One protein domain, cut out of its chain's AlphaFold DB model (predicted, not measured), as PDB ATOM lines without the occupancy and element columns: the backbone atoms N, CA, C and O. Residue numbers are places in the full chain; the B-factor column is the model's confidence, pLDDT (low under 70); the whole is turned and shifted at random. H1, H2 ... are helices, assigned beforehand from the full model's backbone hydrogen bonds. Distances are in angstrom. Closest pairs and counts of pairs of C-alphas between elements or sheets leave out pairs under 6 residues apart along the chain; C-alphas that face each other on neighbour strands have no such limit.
ATOM      1  N   CYS A  86      40.492  27.318  39.392       84.69
ATOM      2  CA  CYS A  86      39.421  28.117  38.834       84.69
ATOM      3  C   CYS A  86      39.796  29.602  38.851       84.69
ATOM      4  O   CYS A  86      39.967  30.177  39.925       84.69
ATOM      5  N   TRP A  87      39.849  30.247  37.683       83.44
ATOM      6  CA  TRP A  87      40.188  31.675  37.587       83.44
ATOM      7  C   TRP A  87      39.201  32.593  38.333       83.44
ATOM      8  O   TRP A  87      39.564  33.697  38.719       83.44
ATOM      9  N   ASN A  88      37.964  32.131  38.548       82.25
ATOM     10  CA  ASN A  88      36.875  32.903  39.154       82.25
ATOM     11  C   ASN A  88      36.730  32.684  40.677       82.25
ATOM     12  O   ASN A  88      36.292  33.580  41.390       82.25
ATOM     13  N   CYS A  89      37.059  31.492  41.194       84.00
ATOM     14  CA  CYS A  89      36.841  31.149  42.612       84.00
ATOM     15  C   CYS A  89      37.993  30.388  43.291       84.00
ATOM     16  O   CYS A  89      37.788  29.837  44.368       84.00
ATOM     17  N   SER A  90      39.161  30.305  42.643       82.44
ATOM     18  CA  SER A  90      40.405  29.636  43.080       82.44
ATOM     19  C   SER A  90      40.324  28.157  43.500       82.44
ATOM     20  O   SER A  90      41.361  27.560  43.801       82.44
ATOM     21  N   ALA A  91      39.145  27.531  43.433       82.81
ATOM     22  CA  ALA A  91      38.945  26.099  43.650       82.81
ATOM     23  C   ALA A  91      39.852  25.243  42.746       82.81
ATOM     24  O   ALA A  91      40.073  25.575  41.579       82.81
ATOM     25  N   ALA A  92      40.364  24.138  43.288       81.31
ATOM     26  CA  ALA A  92      41.231  23.203  42.578       81.31
ATOM     27  C   ALA A  92      40.499  22.465  41.443       81.31
ATOM     28  O   ALA A  92      39.319  22.137  41.568       81.31
ATOM     29  N   ALA A  93      41.212  22.155  40.360       77.62
ATOM     30  CA  ALA A  93      40.760  21.203  39.358       77.62
ATOM     31  C   ALA A  93      40.771  19.779  39.927       77.62
ATOM     32  O   ALA A  93      41.815  19.248  40.305       77.62
ATOM     33  N   GLU A  94      39.600  19.148  39.945       67.62
ATOM     34  CA  GLU A  94      39.420  17.751  40.361       67.62
ATOM     35  C   GLU A  94      39.857  16.754  39.268       67.62
ATOM     36  O   GLU A  94      40.153  15.598  39.557       67.62
ATOM     37  N   SER A  95      39.900  17.184  37.999       66.75
ATOM     38  CA  SER A  95      40.311  16.364  36.851       66.75
ATOM     39  C   SER A  95      40.756  17.222  35.656       66.75
ATOM     40  O   SER A  95      40.302  18.357  35.501       66.75
ATOM     41  N   LYS A  96      41.627  16.671  34.793       71.88
ATOM     42  CA  LYS A  96      41.996  17.243  33.483       71.88
ATOM     43  C   LYS A  96      41.302  16.412  32.383       71.88
ATOM     44  O   LYS A  96      41.419  15.185  32.425       71.88
ATOM     45  N   PRO A  97      40.592  17.020  31.413       70.62
ATOM     46  CA  PRO A  97      40.536  18.450  31.111       70.62
ATOM     47  C   PRO A  97      39.562  19.228  32.004       70.62
ATOM     48  O   PRO A  97      38.362  18.952  32.043       70.62
ATOM     49  N   PHE A  98      40.077  20.255  32.679       79.56
ATOM     50  CA  PHE A  98      39.279  21.134  33.521       79.56
ATOM     51  C   PHE A  98      38.550  22.154  32.637       79.56
ATOM     52  O   PHE A  98      39.100  23.186  32.275       79.56
ATOM     53  N   LEU A  99      37.319  21.830  32.231       79.56
ATOM     54  CA  LEU A  99      36.506  22.636  31.299       79.56
ATOM     55  C   LEU A  99      35.526  23.587  32.007       79.56
ATOM     56  O   LEU A  99      35.184  24.648  31.487       79.56
ATOM     57  N   SER A 100      35.068  23.215  33.201       81.25
ATOM     58  CA  SER A 100      34.084  23.962  33.990       81.25
ATOM     59  C   SER A 100      34.289  23.693  35.478       81.25
ATOM     60  O   SER A 100      34.351  22.533  35.883       81.25
ATOM     61  N   CYS A 101      34.346  24.735  36.308       81.62
ATOM     62  CA  CYS A 101      34.492  24.560  37.755       81.62
ATOM     63  C   CYS A 101      33.166  24.124  38.404       81.62
ATOM     64  O   CYS A 101      32.161  24.819  38.259       81.62
ATOM     65  N   GLY A 102      33.160  23.035  39.182       78.25
ATOM     66  CA  GLY A 102      31.954  22.554  39.873       78.25
ATOM     67  C   GLY A 102      31.347  23.571  40.854       78.25
ATOM     68  O   GLY A 102      30.130  23.739  40.897       78.25
ATOM     69  N   ALA A 103      32.189  24.313  41.583       79.62
ATOM     70  CA  ALA A 103      31.756  25.232  42.641       79.62
ATOM     71  C   ALA A 103      31.073  26.520  42.130       79.62
ATOM     72  O   ALA A 103      30.121  27.006  42.748       79.62
ATOM     73  N   CYS A 104      31.543  27.091  41.014       77.31
ATOM     74  CA  CYS A 104      31.040  28.368  40.478       77.31
ATOM     75  C   CYS A 104      30.524  28.307  39.031       77.31
ATOM     76  O   CYS A 104      30.092  29.331  38.513       77.31
ATOM     77  N   ARG A 105      30.575  27.138  38.376       78.94
ATOM     78  CA  ARG A 105      30.131  26.876  36.989       78.94
ATOM     79  C   ARG A 105      30.784  27.726  35.891       78.94
ATOM     80  O   ARG A 105      30.371  27.639  34.741       78.94
ATOM     81  N   SER A 106      31.822  28.506  36.192       78.69
ATOM     82  CA  SER A 106      32.519  29.276  35.161       78.69
ATOM     83  C   SER A 106      33.342  28.355  34.256       78.69
ATOM     84  O   SER A 106      34.026  27.439  34.734       78.69
ATOM     85  N   VAL A 107      33.275  28.633  32.953       83.25
ATOM     86  CA  VAL A 107      34.091  28.012  31.898       83.25
ATOM     87  C   VAL A 107      35.568  28.256  32.192       83.25
ATOM     88  O   VAL A 107      35.928  29.343  32.639       83.25
ATOM     89  N   GLN A 108      36.418  27.259  31.974       84.00
ATOM     90  CA  GLN A 108      37.844  27.314  32.296       84.00
ATOM     91  C   GLN A 108      38.705  27.351  31.030       84.00
ATOM     92  O   GLN A 108      38.281  26.923  29.957       84.00
ATOM     93  N   LEU A 109      39.920  27.887  31.159       76.75
ATOM     94  CA  LEU A 109      40.898  27.909  30.076       76.75
ATOM     95  C   LEU A 109      41.550  26.531  29.964       76.75
ATOM     96  O   LEU A 109      42.260  26.107  30.871       76.75
ATOM     97  N   VAL A 110      41.318  25.852  28.842       79.31
ATOM     98  CA  VAL A 110      41.959  24.569  28.545       79.31
ATOM     99  C   VAL A 110      43.384  24.817  28.052       79.31
ATOM    100  O   VAL A 110      43.623  25.665  27.191       79.31
ATOM    101  N   ASP A 111      44.324  24.049  28.587       76.25
ATOM    102  CA  ASP A 111      45.696  23.962  28.094       76.25
ATOM    103  C   ASP A 111      45.736  23.509  26.617       76.25
ATOM    104  O   ASP A 111      45.002  22.612  26.200       76.25
ATOM    105  N   ARG A 112      46.622  24.116  25.818       69.62
ATOM    106  CA  ARG A 112      46.784  23.828  24.381       69.62
ATOM    107  C   ARG A 112      47.323  22.419  24.101       69.62
ATOM    108  O   ARG A 112      47.278  21.986  22.956       69.62
ATOM    109  N   SER A 113      47.813  21.713  25.123       77.75
ATOM    110  CA  SER A 113      48.220  20.302  25.045       77.75
ATOM    111  C   SER A 113      47.050  19.302  24.958       77.75
ATOM    112  O   SER A 113      47.277  18.106  24.771       77.75
ATOM    113  N   VAL A 114      45.800  19.755  25.122       79.00
ATOM    114  CA  VAL A 114      44.621  18.884  25.242       79.00
ATOM    115  C   VAL A 114      43.901  18.713  23.900       79.00
ATOM    116  O   VAL A 114      43.279  19.642  23.388       79.00
ATOM    117  N   ASP A 115      43.895  17.485  23.375       84.50
ATOM    118  CA  ASP A 115      43.137  17.125  22.171       84.50
ATOM    119  C   ASP A 115      41.613  17.254  22.346       84.50
ATOM    120  O   ASP A 115      41.057  16.935  23.400       84.50
ATOM    121  N   TYR A 116      40.903  17.561  21.255       83.12
ATOM    122  CA  TYR A 116      39.432  17.544  21.208       83.12
ATOM    123  C   TYR A 116      38.825  16.203  21.657       83.12
ATOM    124  O   TYR A 116      37.801  16.186  22.340       83.12
ATOM    125  N   PHE A 117      39.481  15.084  21.340       83.38
ATOM    126  CA  PHE A 117      39.115  13.756  21.843       83.38
ATOM    127  C   PHE A 117      39.068  13.724  23.376       83.38
ATOM    128  O   PHE A 117      38.077  13.289  23.960       83.38
ATOM    129  N   GLN A 118      40.094  14.273  24.031       80.50
ATOM    130  CA  GLN A 118      40.177  14.348  25.486       80.50
ATOM    131  C   GLN A 118      39.095  15.281  26.059       80.50
ATOM    132  O   GLN A 118      38.448  14.921  27.040       80.50
ATOM    133  N   ILE A 119      38.835  16.429  25.413       83.19
ATOM    134  CA  ILE A 119      37.766  17.385  25.782       83.19
ATOM    135  C   ILE A 119      36.383  16.714  25.796       83.19
ATOM    136  O   ILE A 119      35.602  16.907  26.728       83.19
ATOM    137  N   PHE A 120      36.076  15.892  24.790       80.00
ATOM    138  CA  PHE A 120      34.802  15.171  24.708       80.00
ATOM    139  C   PHE A 120      34.790  13.824  25.456       80.00
ATOM    140  O   PHE A 120      33.769  13.128  25.427       80.00
ATOM    141  N   GLY A 121      35.880  13.429  26.123       79.12
ATOM    142  CA  GLY A 121      36.004  12.109  26.750       79.12
ATOM    143  C   GLY A 121      35.783  10.984  25.733       79.12
ATOM    144  O   GLY A 121      34.881  10.159  25.897       79.12
ATOM    145  N   LEU A 122      36.518  11.038  24.624       80.38
ATOM    146  CA  LEU A 122      36.479  10.107  23.502       80.38
ATOM    147  C   LEU A 122      37.867   9.509  23.258       80.38
ATOM    148  O   LEU A 122      38.895  10.142  23.484       80.38
ATOM    149  N   GLU A 123      37.874   8.281  22.759       79.44
ATOM    150  CA  GLU A 123      39.070   7.570  22.319       79.44
ATOM    151  C   GLU A 123      39.617   8.169  21.011       79.44
ATOM    152  O   GLU A 123      38.840   8.542  20.128       79.44
ATOM    153  N   LYS A 124      40.948   8.259  20.870       80.81
ATOM    154  CA  LYS A 124      41.622   8.827  19.685       80.81
ATOM    155  C   LYS A 124      41.550   7.871  18.490       80.81
ATOM    156  O   LYS A 124      42.521   7.193  18.165       80.81
ATOM    157  N   ARG A 125      40.390   7.810  17.839       82.25
ATOM    158  CA  ARG A 125      40.116   6.931  16.693       82.25
ATOM    159  C   ARG A 125      39.344   7.660  15.597       82.25
ATOM    160  O   ARG A 125      38.629   8.617  15.875       82.25
ATOM    161  N   TYR A 126      39.481   7.190  14.360       76.00
ATOM    162  CA  TYR A 126      38.796   7.774  13.201       76.00
ATOM    163  C   TYR A 126      37.294   7.433  13.166       76.00
ATOM    164  O   TYR A 126      36.475   8.280  12.825       76.00
ATOM    165  N   ASP A 127      36.923   6.214  13.572       76.94
ATOM    166  CA  ASP A 127      35.527   5.761  13.651       76.94
ATOM    167  C   ASP A 127      34.835   6.269  14.931       76.94
ATOM    168  O   ASP A 127      34.801   5.595  15.968       76.94
ATOM    169  N   ILE A 128      34.315   7.496  14.881       77.81
ATOM    170  CA  ILE A 128      33.539   8.099  15.970       77.81
ATOM    171  C   ILE A 128      32.052   8.085  15.606       77.81
ATOM    172  O   ILE A 128      31.643   8.692  14.620       77.81
ATOM    173  N   GLN A 129      31.220   7.470  16.449       75.00
ATOM    174  CA  GLN A 129      29.767   7.489  16.269       75.00
ATOM    175  C   GLN A 129      29.212   8.907  16.480       75.00
ATOM    176  O   GLN A 129      29.176   9.422  17.603       75.00
ATOM    177  N   THR A 130      28.757   9.534  15.392       69.31
ATOM    178  CA  THR A 130      28.303  10.936  15.344       69.31
ATOM    179  C   THR A 130      27.172  11.241  16.330       69.31
ATOM    180  O   THR A 130      27.129  12.320  16.913       69.31
ATOM    181  N   GLU A 131      26.292  10.273  16.587       66.25
ATOM    182  CA  GLU A 131      25.168  10.371  17.532       66.25
ATOM    183  C   GLU A 131      25.635  10.576  18.988       66.25
ATOM    184  O   GLU A 131      25.033  11.337  19.754       66.25
ATOM    185  N   ASN A 132      26.760   9.955  19.366       74.69
ATOM    186  CA  ASN A 132      27.382  10.142  20.677       74.69
ATOM    187  C   ASN A 132      28.042  11.528  20.780       74.69
ATOM    188  O   ASN A 132      27.904  12.207  21.799       74.69
ATOM    189  N   LEU A 133      28.703  11.968  19.701       80.25
ATOM    190  CA  LEU A 133      29.296  13.303  19.577       80.25
ATOM    191  C   LEU A 133      28.249  14.415  19.696       80.25
ATOM    192  O   LEU A 133      28.430  15.332  20.493       80.25
ATOM    193  N   GLU A 134      27.147  14.335  18.946       83.12
ATOM    194  CA  GLU A 134      26.106  15.371  18.939       83.12
ATOM    195  C   GLU A 134      25.424  15.491  20.313       83.12
ATOM    196  O   GLU A 134      25.184  16.596  20.806       83.12
ATOM    197  N   SER A 135      25.180  14.357  20.976       81.81
ATOM    198  CA  SER A 135      24.629  14.308  22.335       81.81
ATOM    199  C   SER A 135      25.572  14.969  23.349       81.81
ATOM    200  O   SER A 135      25.168  15.885  24.071       81.81
ATOM    201  N   LYS A 136      26.859  14.589  23.342       81.31
ATOM    202  CA  LYS A 136      27.895  15.213  24.182       81.31
ATOM    203  C   LYS A 136      28.040  16.710  23.907       81.31
ATOM    204  O   LYS A 136      28.189  17.487  24.849       81.31
ATOM    205  N   TYR A 137      27.977  17.127  22.644       81.56
ATOM    206  CA  TYR A 137      28.061  18.530  22.243       81.56
ATOM    207  C   TYR A 137      26.886  19.352  22.788       81.56
ATOM    208  O   TYR A 137      27.113  20.387  23.413       81.56
ATOM    209  N   LYS A 138      25.644  18.863  22.653       83.12
ATOM    210  CA  LYS A 138      24.443  19.501  23.227       83.12
ATOM    211  C   LYS A 138      24.540  19.649  24.749       83.12
ATOM    212  O   LYS A 138      24.130  20.672  25.292       83.12
ATOM    213  N   ASP A 139      25.097  18.664  25.450       81.38
ATOM    214  CA  ASP A 139      25.269  18.741  26.905       81.38
ATOM    215  C   ASP A 139      26.408  19.674  27.334       81.38
ATOM    216  O   ASP A 139      26.272  20.372  28.341       81.38
ATOM    217  N   TRP A 140      27.491  19.771  26.559       79.44
ATOM    218  CA  TRP A 140      28.502  20.814  26.755       79.44
ATOM    219  C   TRP A 140      27.943  22.214  26.487       79.44
ATOM    220  O   TRP A 140      28.156  23.104  27.307       79.44
ATOM    221  N   GLN A 141      27.154  22.410  25.424       79.88
ATOM    222  CA  GLN A 141      26.474  23.685  25.167       79.88
ATOM    223  C   GLN A 141      25.607  24.116  26.358       79.88
ATOM    224  O   GLN A 141      25.745  25.245  26.815       79.88
ATOM    225  N   LYS A 142      24.778  23.221  26.921       77.00
ATOM    226  CA  LYS A 142      23.960  23.515  28.119       77.00
ATOM    227  C   LYS A 142      24.811  23.895  29.339       77.00
ATOM    228  O   LYS A 142      24.448  24.812  30.068       77.00
ATOM    229  N   LYS A 143      25.926  23.191  29.574       71.00
ATOM    230  CA  LYS A 143      26.826  23.423  30.724       71.00
ATOM    231  C   LYS A 143      27.600  24.737  30.633       71.00
ATOM    232  O   LYS A 143      27.913  25.313  31.670       71.00
ATOM    233  N   LEU A 144      27.925  25.180  29.418       70.12
ATOM    234  CA  LEU A 144      28.753  26.360  29.151       70.12
ATOM    235  C   LEU A 144      27.927  27.573  28.670       70.12
ATOM    236  O   LEU A 144      28.504  28.594  28.300       70.12
ATOM    237  N   HIS A 145      26.590  27.481  28.652       69.94
ATOM    238  CA  HIS A 145      25.724  28.552  28.156       69.94
ATOM    239  C   HIS A 145      25.780  29.788  29.079       69.94
ATOM    240  O   HIS A 145      25.548  29.642  30.284       69.94
ATOM    241  N   PRO A 146      26.029  31.008  28.558       63.06
ATOM    242  CA  PRO A 146      26.246  32.196  29.392       63.06
ATOM    243  C   PRO A 146      25.026  32.584  30.244       63.06
ATOM    244  O   PRO A 146      25.176  33.110  31.343       63.06
ATOM    245  N   ASP A 147      23.817  32.244  29.802       63.38
ATOM    246  CA  ASP A 147      22.575  32.437  30.566       63.38
ATOM    247  C   ASP A 147      22.623  31.770  31.964       63.38
ATOM    248  O   ASP A 147      22.119  32.303  32.955       63.38
ATOM    249  N   LEU A 148      23.328  30.635  32.091       58.25
ATOM    250  CA  LEU A 148      23.430  29.889  33.349       58.25
ATOM    251  C   LEU A 148      24.465  30.468  34.335       58.25
ATOM    252  O   LEU A 148      24.460  30.069  35.501       58.25
ATOM    253  N   VAL A 149      25.344  31.390  33.912       55.47
ATOM    254  CA  VAL A 149      26.326  32.029  34.818       55.47
ATOM    255  C   VAL A 149      25.842  33.357  35.408       55.47
ATOM    256  O   VAL A 149      26.399  33.811  36.406       55.47
ATOM    257  N   HIS A 150      24.787  33.961  34.849       53.69
ATOM    258  CA  HIS A 150      24.234  35.229  35.343       53.69
ATOM    259  C   HIS A 150      23.162  35.062  36.434       53.69
ATOM    260  O   HIS A 150      22.991  35.956  37.260       53.69
ATOM    261  N   SER A 151      22.498  33.907  36.516       52.16
ATOM    262  CA  SER A 151      21.370  33.625  37.430       52.16
ATOM    263  C   SER A 151      21.725  33.470  38.925       52.16
ATOM    264  O   SER A 151      20.920  32.965  39.704       52.16
ATOM    265  N   LYS A 152      22.919  33.904  39.356       54.81
ATOM    266  CA  LYS A 152      23.392  33.828  40.756       54.81
ATOM    267  C   LYS A 152      23.748  35.196  41.368       54.81
ATOM    268  O   LYS A 152      24.477  35.259  42.354       54.81
TER     269      LYS A 152
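What this domain is: This is residues 86 to 152 of the 160 residues of the protein "Iron-sulfur cluster co-chaperone protein HscB, mitochondrial isoform X4" of Cinnamomum micranthum f. kanehirae (UniProt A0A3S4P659). There is little regular structure: loops of residues 86 to 115, with the short helix H1 after them, make one long side, and the helix H2 makes the other, with the short H3 beyond its end. The printed part has 67 residues, 23 of them in three named helices, H1, H2 and H3 in chain order, and no named strand, an all-helix class. It is only just loose, close to compact, with a radius of gyration of the C-alphas of 13.3 A, and elongated, spanning 40 by 25 by 17 A.

Where its parts are: Residues 86 to 115 hold no named element; C-alpha 86 is at (39.421, 28.117, 38.834). H1, residues 116 to 119, is 4.9 A long. H2, residues 130 to 144, runs 20.7 A from (28.303, 10.936, 15.344). H3, residues 147 to 150, is 5.8 A long and ends at (24.234, 35.229, 35.343).

How they stand to each other: H1 is apart from H2 and from H3. H2 and H3 meet only through their link, which is tight. In H2 every O i to N i+4 pair is within hydrogen-bond range; H1 and H3 are too short for one.

The domain as a whole: The C-alphas of Tyr 126 and Lys 152, the two farthest apart, are 40.9 A apart. The printed part has no cut. Of the links, none is long. The pLDDT is under 70 at 13 residues, among them 145 to 152.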